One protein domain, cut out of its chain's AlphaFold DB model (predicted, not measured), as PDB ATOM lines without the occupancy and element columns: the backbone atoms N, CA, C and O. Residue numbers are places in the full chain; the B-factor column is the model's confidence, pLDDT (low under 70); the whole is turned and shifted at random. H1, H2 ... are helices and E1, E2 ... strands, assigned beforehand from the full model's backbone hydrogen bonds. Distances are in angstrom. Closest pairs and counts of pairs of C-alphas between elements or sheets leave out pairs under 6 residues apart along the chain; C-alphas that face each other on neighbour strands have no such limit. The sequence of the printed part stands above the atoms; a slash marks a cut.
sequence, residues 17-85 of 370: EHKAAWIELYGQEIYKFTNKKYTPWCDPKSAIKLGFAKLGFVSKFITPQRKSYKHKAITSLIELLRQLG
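AT A GLANCE: This is residues 17 to 85 of the 370 residues of an uncharacterized protein of Crocosphaera chwakensis CCY0110 (UniProt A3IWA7). Picture a narrow strip of two short parallel strands, E1 and E2, with one helix over each of its faces: H1 on one, the longer H2 on the other. From one end of this body the unnamed stretch of residues 25 to 44 swings out in a long loop and returns. The printed part has 69 residues, with two named strands and two named helices in the order E1, H1, E2, H2, and its class is mixed, helices and strands. It is only just loose, close to compact, with a radius of gyration of the C-alphas of 13.5 A, and it is flat, spanning 41 by 30 by 16 A.

HOW THE PARTS SIT: Start at E1, residues 20 to 24, and look for its parallel neighbour E2, residues 58 to 62; the angle between their directions is 19 degrees. C-alphas 21 and 59 face each other at 4.6 A. Across the pair, find N 21 and O 58 at 2.8 A and N 60 and O 21 at 3.0 A, both within hydrogen-bond range. Between these strands in the chain comes H1, residues 45 to 54, and E1, H1 and E2 make a strand-helix-strand unit, two parallel neighbour strands with a helix between them, whose crossover is right-handed. The closest C-alphas of H1 and E2 are those of Lys 49 and Ser 59, 5.9 A apart. After E2 comes H2, residues 69 to 83; its closest C-alphas to E2 are those of Leu 80 and Lys 60, 6.4 A apart. From H2 to E1 the closest C-alphas are those of Leu 80 and Ala 20, at 7.4 A. H1 and H2 are apart. In H1 and H2 every O i to N i+4 pair is within hydrogen-bond range.

IN THESE COORDINATES: Find C-alpha 20 at (383.728, 258.199, 251.830); from there E1 runs 13.4 A to C-alpha 24. Next, H1 begins at C-alpha 45, at (375.287, 246.537, 253.708), and covers 14.1 A to C-alpha 54. E2 runs 14.0 A from C-alpha 58 to C-alpha 62. H2, the longest helix, runs 20.4 A from C-alpha 69 to C-alpha 83 at (387.268, 254.836, 259.183).

THE WHOLE: The C-alphas of Glu 17 and Lys 36 are the two farthest apart, at 42.7 A. The printed part has no cut. Its long link is E1 to H1, with 20 residues; H1 to E2 is tight, and E2 to H2 is short. Mean pLDDT of the printed part of this model is 78.3, and residues 17 to 18 and 29 to 42 are under 70.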
ATOM      1  N   GLU A  17     391.238 264.127 249.065       57.00
ATOM      2  CA  GLU A  17     391.440 262.838 248.369       57.00
ATOM      3  C   GLU A  17     390.701 261.666 249.035       57.00
ATOM      4  O   GLU A  17     390.572 260.578 248.465       57.00
ATOM      5  N   HIS A  18     390.186 261.869 250.249       67.75
ATOM      6  CA  HIS A  18     389.596 260.802 251.043       67.75
ATOM      7  C   HIS A  18     388.137 260.570 250.644       67.75
ATOM      8  O   HIS A  18     387.232 261.340 250.960       67.75
ATOM      9  N   LYS A  19     387.906 259.458 249.947       80.62
ATOM     10  CA  LYS A  19     386.590 259.061 249.449       80.62
ATOM     11  C   LYS A  19     385.810 258.300 250.520       80.62
ATOM     12  O   LYS A  19     386.250 257.260 251.014       80.62
ATOM     13  N   ALA A  20     384.635 258.813 250.870       88.06
ATOM     14  CA  ALA A  20     383.728 258.199 251.830       88.06
ATOM     15  C   ALA A  20     382.284 258.252 251.323       88.06
ATOM     16  O   ALA A  20     381.881 259.217 250.678       88.06
ATOM     17  N   ALA A  21     381.504 257.215 251.620       89.50
ATOM     18  CA  ALA A  21     380.098 257.122 251.252       89.50
ATOM     19  C   ALA A  21     379.225 257.046 252.509       89.50
ATOM     20  O   ALA A  21     379.352 256.135 253.332       89.50
ATOM     21  N   TRP A  22     378.307 257.998 252.644       90.31
ATOM     22  CA  TRP A  22     377.319 258.003 253.713       90.31
ATOM     23  C   TRP A  22     375.938 257.742 253.122       90.31
ATOM     24  O   TRP A  22     375.438 258.527 252.321       90.31
ATOM     25  N   ILE A  23     375.373 256.580 253.445       89.06
ATOM     26  CA  ILE A  23     374.294 255.979 252.661       89.06
ATOM     27  C   ILE A  23     373.046 255.847 253.521       89.06
ATOM     28  O   ILE A  23     373.055 255.203 254.575       89.06
ATOM     29  N   GLU A  24     371.944 256.399 253.032       88.62
ATOM     30  CA  GLU A  24     370.623 256.122 253.571       88.62
ATOM     31  C   GLU A  24     370.058 254.844 252.963       88.62
ATOM     32  O   GLU A  24     369.856 254.744 251.755       88.62
ATOM     33  N   LEU A  25     369.791 253.858 253.817       84.06
ATOM     34  CA  LEU A  25     369.103 252.636 253.420       84.06
ATOM     35  C   LEU A  25     367.656 252.690 253.909       84.06
ATOM     36  O   LEU A  25     367.389 252.642 255.115       84.06
ATOM     37  N   TYR A  26     366.754 252.803 252.940       81.94
ATOM     38  CA  TYR A  26     365.305 252.768 253.099       81.94
ATOM     39  C   TYR A  26     364.801 251.330 253.045       81.94
ATOM     40  O   TYR A  26     365.444 250.475 252.447       81.94
ATOM     41  N   GLY A  27     363.624 251.073 253.612       72.94
ATOM     42  CA  GLY A  27     363.006 249.754 253.513       72.94
ATOM     43  C   GLY A  27     363.574 248.744 254.504       72.94
ATOM     44  O   GLY A  27     363.694 247.569 254.173       72.94
ATOM     45  N   GLN A  28     363.974 249.168 255.711       70.25
ATOM     46  CA  GLN A  28     364.583 248.277 256.711       70.25
ATOM     47  C   GLN A  28     363.737 247.041 257.035       70.25
ATOM     48  O   GLN A  28     364.284 246.000 257.374       70.25
ATOM     49  N   GLU A  29     362.421 247.146 256.943       67.25
ATOM     50  CA  GLU A  29     361.457 246.055 257.044       67.25
ATOM     51  C   GLU A  29     361.602 244.985 255.948       67.25
ATOM     52  O   GLU A  29     361.268 243.833 256.199       67.25
ATOM     53  N   ILE A  30     362.156 245.335 254.784       67.31
ATOM     54  CA  ILE A  30     362.331 244.452 253.621       67.31
ATOM     55  C   ILE A  30     363.556 243.535 253.795       67.31
ATOM     56  O   ILE A  30     363.552 242.403 253.327       67.31
ATOM     57  N   TYR A  31     364.589 243.994 254.511       65.06
ATOM     58  CA  TYR A  31     365.840 243.251 254.754       65.06
ATOM     59  C   TYR A  31     366.144 243.019 256.246       65.06
ATOM     60  O   TYR A  31     367.262 242.658 256.622       65.06
ATOM     61  N   LYS A  32     365.169 243.234 257.139       55.31
ATOM     62  CA  LYS A  32     365.289 242.836 258.548       55.31
ATOM     63  C   LYS A  32     365.117 241.324 258.643       55.31
ATOM     64  O   LYS A  32     364.033 240.808 258.396       55.31
ATOM     65  N   PHE A  33     366.186 240.649 259.059       51.19
ATOM     66  CA  PHE A  33     366.208 239.234 259.414       51.19
ATOM     67  C   PHE A  33     364.939 238.809 260.168       51.19
ATOM     68  O   PHE A  33     364.695 239.229 261.302       51.19
ATOM     69  N   THR A  34     364.158 237.924 259.551       43.75
ATOM     70  CA  THR A  34     363.385 236.955 260.323       43.75
ATOM     71  C   THR A  34     364.378 235.908 260.824       43.75
ATOM     72  O   THR A  34     365.298 235.533 260.104       43.75
ATOM     73  N   ASN A  35     364.226 235.436 262.061       41.84
ATOM     74  CA  ASN A  35     365.060 234.400 262.697       41.84
ATOM     75  C   ASN A  35     364.977 233.013 262.007       41.84
ATOM     76  O   ASN A  35     365.130 231.975 262.648       41.84
ATOM     77  N   LYS A  36     364.679 232.955 260.707       42.94
ATOM     78  CA  LYS A  36     364.583 231.718 259.943       42.94
ATOM     79  C   LYS A  36     365.839 231.534 259.109       42.94
ATOM     80  O   LYS A  36     366.144 232.326 258.226       42.94
ATOM     81  N   LYS A  37     366.480 230.401 259.381       44.22
ATOM     82  CA  LYS A  37     367.673 229.788 258.781       44.22
ATOM     83  C   LYS A  37     367.721 229.757 257.233       44.22
ATOM     84  O   LYS A  37     368.716 229.304 256.695       44.22
ATOM     85  N   TYR A  38     366.682 230.224 256.529       42.31
ATOM     86  CA  TYR A  38     366.532 230.168 255.071       42.31
ATOM     87  C   TYR A  38     365.615 231.290 254.537       42.31
ATOM     88  O   TYR A  38     364.482 231.032 254.138       42.31
ATOM     89  N   THR A  39     366.072 232.548 254.516       45.00
ATOM     90  CA  THR A  39     365.491 233.558 253.602       45.00
ATOM     91  C   THR A  39     366.597 234.214 252.766       45.00
ATOM     92  O   THR A  39     367.640 234.522 253.335       45.00
ATOM     93  N   PRO A  40     366.410 234.426 251.443       41.84
ATOM     94  CA  PRO A  40     367.502 234.789 250.522       41.84
ATOM     95  C   PRO A  40     367.908 236.270 250.568       41.84
ATOM     96  O   PRO A  40     368.842 236.680 249.885       41.84
ATOM     97  N   TRP A  41     367.195 237.099 251.331       49.41
ATOM     98  CA  TRP A  41     367.399 238.545 251.350       49.41
ATOM     99  C   TRP A  41     368.319 238.923 252.514       49.41
ATOM    100  O   TRP A  41     367.868 239.259 253.609       49.41
ATOM    101  N   CYS A  42     369.627 238.801 252.283       60.78
ATOM    102  CA  CYS A  42     370.666 239.217 253.224       60.78
ATOM    103  C   CYS A  42     370.692 240.748 253.392       60.78
ATOM    104  O   CYS A  42     370.402 241.487 252.453       60.78
ATOM    105  N   ASP A  43     371.086 241.235 254.578       72.44
ATOM    106  CA  ASP A  43     371.375 242.660 254.807       72.44
ATOM    107  C   ASP A  43     372.367 243.167 253.732       72.44
ATOM    108  O   ASP A  43     373.513 242.702 253.696       72.44
ATOM    109  N   PRO A  44     371.966 244.108 252.849       80.44
ATOM    110  CA  PRO A  44     372.752 244.465 251.667       80.44
ATOM    111  C   PRO A  44     374.015 245.257 252.014       80.44
ATOM    112  O   PRO A  44     374.872 245.467 251.155       80.44
ATOM    113  N   LYS A  45     374.163 245.700 253.271       83.88
ATOM    114  CA  LYS A  45     375.287 246.537 253.708       83.88
ATOM    115  C   LYS A  45     376.639 245.908 253.429       83.88
ATOM    116  O   LYS A  45     377.552 246.636 253.062       83.88
ATOM    117  N   SER A  46     376.782 244.593 253.597       80.56
ATOM    118  CA  SER A  46     378.060 243.915 253.354       80.56
ATOM    119  C   SER A  46     378.443 243.960 251.875       80.56
ATOM    120  O   SER A  46     379.567 244.331 251.552       80.56
ATOM    121  N   ALA A  47     377.503 243.671 250.971       81.88
ATOM    122  CA  ALA A  47     377.742 243.727 249.530       81.88
ATOM    123  C   ALA A  47     378.014 245.164 249.057       81.88
ATOM    124  O   ALA A  47     378.979 245.408 248.335       81.88
ATOM    125  N   ILE A  48     377.211 246.128 249.524       87.00
ATOM    126  CA  ILE A  48     377.400 247.546 249.199       87.00
ATOM    127  C   ILE A  48     378.758 248.035 249.717       87.00
ATOM    128  O   ILE A  48     379.500 248.679 248.979       87.00
ATOM    129  N   LYS A  49     379.121 247.692 250.960       87.31
ATOM    130  CA  LYS A  49     380.415 248.066 251.539       87.31
ATOM    131  C   LYS A  49     381.577 247.473 250.744       87.31
ATOM    132  O   LYS A  49     382.544 248.188 250.518       87.31
ATOM    133  N   LEU A  50     381.471 246.225 250.280       85.56
ATOM    134  CA  LEU A  50     382.499 245.594 249.447       85.56
ATOM    135  C   LEU A  50     382.632 246.302 248.094       85.56
ATOM    136  O   LEU A  50     383.746 246.559 247.651       85.56
ATOM    137  N   GLY A  51     381.509 246.656 247.459       87.69
ATOM    138  CA  GLY A  51     381.509 247.429 246.215       87.69
ATOM    139  C   GLY A  51     382.189 248.792 246.375       87.69
ATOM    140  O   GLY A  51     383.029 249.156 245.559       87.69
ATOM    141  N   PHE A  52     381.891 249.511 247.460       90.62
ATOM    142  CA  PHE A  52     382.567 250.768 247.786       90.62
ATOM    143  C   PHE A  52     384.054 250.571 248.104       90.62
ATOM    144  O   PHE A  52     384.873 251.330 247.592       90.62
ATOM    145  N   ALA A  53     384.415 249.539 248.873       89.50
ATOM    146  CA  ALA A  53     385.804 249.236 249.212       89.50
ATOM    147  C   ALA A  53     386.657 248.980 247.959       89.50
ATOM    148  O   ALA A  53     387.716 249.583 247.833       89.50
ATOM    149  N   LYS A  54     386.139 248.224 246.978       87.38
ATOM    150  CA  LYS A  54     386.792 248.005 245.669       87.38
ATOM    151  C   LYS A  54     387.047 249.290 244.871       87.38
ATOM    152  O   LYS A  54     387.885 249.307 243.980       87.38
ATOM    153  N   LEU A  55     386.307 250.360 245.165       88.44
ATOM    154  CA  LEU A  55     386.480 251.688 244.567       88.44
ATOM    155  C   LEU A  55     387.299 252.637 245.464       88.44
ATOM    156  O   LEU A  55     387.399 253.830 245.173       88.44
ATOM    157  N   GLY A  56     387.842 252.135 246.576       88.50
ATOM    158  CA  GLY A  56     388.589 252.913 247.561       88.50
ATOM    159  C   GLY A  56     387.717 253.758 248.498       88.50
ATOM    160  O   GLY A  56     388.221 254.696 249.112       88.50
ATOM    161  N   PHE A  57     386.420 253.476 248.626       90.44
ATOM    162  CA  PHE A  57     385.527 254.192 249.541       90.44
ATOM    163  C   PHE A  57     385.333 253.423 250.847       90.44
ATOM    164  O   PHE A  57     384.956 252.249 250.854       90.44
ATOM    165  N   VAL A  58     385.455 254.131 251.968       92.81
ATOM    166  CA  VAL A  58     384.862 253.681 253.234       92.81
ATOM    167  C   VAL A  58     383.383 254.052 253.262       92.81
ATOM    168  O   VAL A  58     382.992 255.089 252.725       92.81
ATOM    169  N   SER A  59     382.534 253.218 253.861       91.88
ATOM    170  CA  SER A  59     381.092 253.466 253.878       91.88
ATOM    171  C   SER A  59     380.427 253.209 255.223       91.88
ATOM    172  O   SER A  59     380.748 252.258 255.949       91.88
ATOM    173  N   LYS A  60     379.435 254.055 255.526       91.25
ATOM    174  CA  LYS A  60     378.515 253.893 256.653       91.25
ATOM    175  C   LYS A  60     377.068 254.081 256.233       91.25
ATOM    176  O   LYS A  60     376.750 254.833 255.318       91.25
ATOM    177  N   PHE A  61     376.195 253.388 256.955       88.31
ATOM    178  CA  PHE A  61     374.786 253.257 256.622       88.31
ATOM    179  C   PHE A  61     373.915 253.792 257.750       88.31
ATOM    180  O   PHE A  61     374.098 253.429 258.916       88.31
ATOM    181  N   ILE A  62     372.921 254.592 257.389       87.25
ATOM    182  CA  ILE A  62     371.907 255.126 258.294       87.25
ATOM    183  C   ILE A  62     370.518 254.692 257.819       87.25
ATOM    184  O   ILE A  62     370.271 254.521 256.630       87.25
ATOM    185  N   THR A  63     369.612 254.455 258.767       84.00
ATOM    186  CA  THR A  63     368.220 254.084 258.473       84.00
ATOM    187  C   THR A  63     367.307 255.234 258.897       84.00
ATOM    188  O   THR A  63     367.152 255.440 260.108       84.00
ATOM    189  N   PRO A  64     366.710 255.974 257.946       80.12
ATOM    190  CA  PRO A  64     365.978 257.204 258.237       80.12
ATOM    191  C   PRO A  64     364.714 257.013 259.085       80.12
ATOM    192  O   PRO A  64     364.363 257.884 259.874       80.12
ATOM    193  N   GLN A  65     364.076 255.841 259.039       78.06
ATOM    194  CA  GLN A  65     362.811 255.564 259.740       78.06
ATOM    195  C   GLN A  65     362.956 255.348 261.265       78.06
ATOM    196  O   GLN A  65     361.990 255.001 261.948       78.06
ATOM    197  N   ARG A  66     364.153 255.507 261.848       75.31
ATOM    198  CA  ARG A  66     364.380 255.282 263.287       75.31
ATOM    199  C   ARG A  66     364.089 256.538 264.109       75.31
ATOM    200  O   ARG A  66     364.613 257.605 263.815       75.31
ATOM    201  N   LYS A  67     363.382 256.389 265.241       75.81
ATOM    202  CA  LYS A  67     363.113 257.486 266.206       75.81
ATOM    203  C   LYS A  67     364.381 258.236 266.655       75.81
ATOM    204  O   LYS A  67     364.318 259.416 266.966       75.81
ATOM    205  N   SER A  68     365.532 257.563 266.666       82.44
ATOM    206  CA  SER A  68     366.842 258.118 267.028       82.44
ATOM    207  C   SER A  68     367.698 258.554 265.829       82.44
ATOM    208  O   SER A  68     368.921 258.613 265.951       82.44
ATOM    209  N   TYR A  69     367.090 258.855 264.674       84.94
ATOM    210  CA  TYR A  69     367.798 259.173 263.428       84.94
ATOM    211  C   TYR A  69     368.880 260.246 263.588       84.94
ATOM    212  O   TYR A  69     370.027 259.966 263.264       84.94
ATOM    213  N   LYS A  70     368.565 261.419 264.160       86.69
ATOM    214  CA  LYS A  70     369.544 262.516 264.329       86.69
ATOM    215  C   LYS A  70     370.795 262.067 265.089       86.69
ATOM    216  O   LYS A  70     371.911 262.274 264.628       86.69
ATOM    217  N   HIS A  71     370.609 261.389 266.220       85.00
ATOM    218  CA  HIS A  71     371.722 260.842 266.995       85.00
ATOM    219  C   HIS A  71     372.489 259.782 266.196       85.00
ATOM    220  O   HIS A  71     373.714 259.785 266.176       85.00
ATOM    221  N   LYS A  72     371.790 258.860 265.521       83.88
ATOM    222  CA  LYS A  72     372.429 257.820 264.699       83.88
ATOM    223  C   LYS A  72     373.193 258.400 263.512       83.88
ATOM    224  O   LYS A  72     374.225 257.840 263.158       83.88
ATOM    225  N   ALA A  73     372.724 259.507 262.948       88.50
ATOM    226  CA  ALA A  73     373.405 260.223 261.889       88.50
ATOM    227  C   ALA A  73     374.735 260.804 262.395       88.50
ATOM    228  O   ALA A  73     375.782 260.508 261.827       88.50
ATOM    229  N   ILE A  74     374.718 261.509 263.531       89.44
ATOM    230  CA  ILE A  74     375.935 262.058 264.154       89.44
ATOM    231  C   ILE A  74     376.927 260.942 264.507       89.44
ATOM    232  O   ILE A  74     378.085 261.001 264.103       89.44
ATOM    233  N   THR A  75     376.481 259.882 265.196       87.69
ATOM    234  CA  THR A  75     377.363 258.750 265.536       87.69
ATOM    235  C   THR A  75     377.933 258.084 264.281       87.69
ATOM    236  O   THR A  75     379.100 257.709 264.263       87.69
ATOM    237  N   SER A  76     377.137 257.950 263.216       89.56
ATOM    238  CA  SER A  76     377.594 257.382 261.945       89.56
ATOM    239  C   SER A  76     378.638 258.255 261.252       89.56
ATOM    240  O   SER A  76     379.547 257.707 260.637       89.56
ATOM    241  N   LEU A  77     378.504 259.581 261.324       90.81
ATOM    242  CA  LEU A  77     379.484 260.514 260.776       90.81
ATOM    243  C   LEU A  77     380.806 260.425 261.543       90.81
ATOM    244  O   LEU A  77     381.864 260.307 260.934       90.81
ATOM    245  N   ILE A  78     380.746 260.412 262.875       90.69
ATOM    246  CA  ILE A  78     381.929 260.253 263.731       90.69
ATOM    247  C   ILE A  78     382.641 258.922 263.444       90.69
ATOM    248  O   ILE A  78     383.865 258.859 263.336       90.69
ATOM    249  N   GLU A  79     381.874 257.855 263.252       90.06
ATOM    250  CA  GLU A  79     382.419 256.553 262.888       90.06
ATOM    251  C   GLU A  79     383.051 256.550 261.483       90.06
ATOM    252  O   GLU A  79     384.046 255.863 261.253       90.06
ATOM    253  N   LEU A  80     382.509 257.331 260.544       91.69
ATOM    254  CA  LEU A  80     383.095 257.513 259.214       91.69
ATOM    255  C   LEU A  80     384.435 258.259 259.297       91.69
ATOM    256  O   LEU A  80     385.395 257.843 258.654       91.69
ATOM    257  N   LEU A  81     384.540 259.288 260.147       91.44
ATOM    258  CA  LEU A  81     385.811 259.967 260.434       91.44
ATOM    259  C   LEU A  81     386.850 258.994 261.010       91.44
ATOM    260  O   LEU A  81     388.004 259.012 260.581       91.44
ATOM    261  N   ARG A  82     386.441 258.076 261.901       91.75
ATOM    262  CA  ARG A  82     387.325 256.997 262.373       91.75
ATOM    263  C   ARG A  82     387.804 256.116 261.214       91.75
ATOM    264  O   ARG A  82     388.993 255.821 261.127       91.75
ATOM    265  N   GLN A  83     386.904 255.675 260.335       92.69
ATOM    266  CA  GLN A  83     387.268 254.836 259.183       92.69
ATOM    267  C   GLN A  83     388.212 255.551 258.207       92.69
ATOM    268  O   GLN A  83     389.081 254.919 257.616       92.69
ATOM    269  N   LEU A  84     388.089 256.871 258.086       92.00
ATOM    270  CA  LEU A  84     389.020 257.708 257.334       92.00
ATOM    271  C   LEU A  84     390.392 257.864 258.009       92.00
ATOM    272  O   LEU A  84     391.300 258.421 257.403       92.00
ATOM    273  N   GLY A  85     390.563 257.372 259.239       90.75
ATOM    274  CA  GLY A  85     391.803 257.497 260.000       90.75
ATOM    275  C   GLY A  85     392.006 258.880 260.624       90.75
ATOM    276  O   GLY A  85     393.131 259.220 260.978       90.75
TER     277      GLY A  85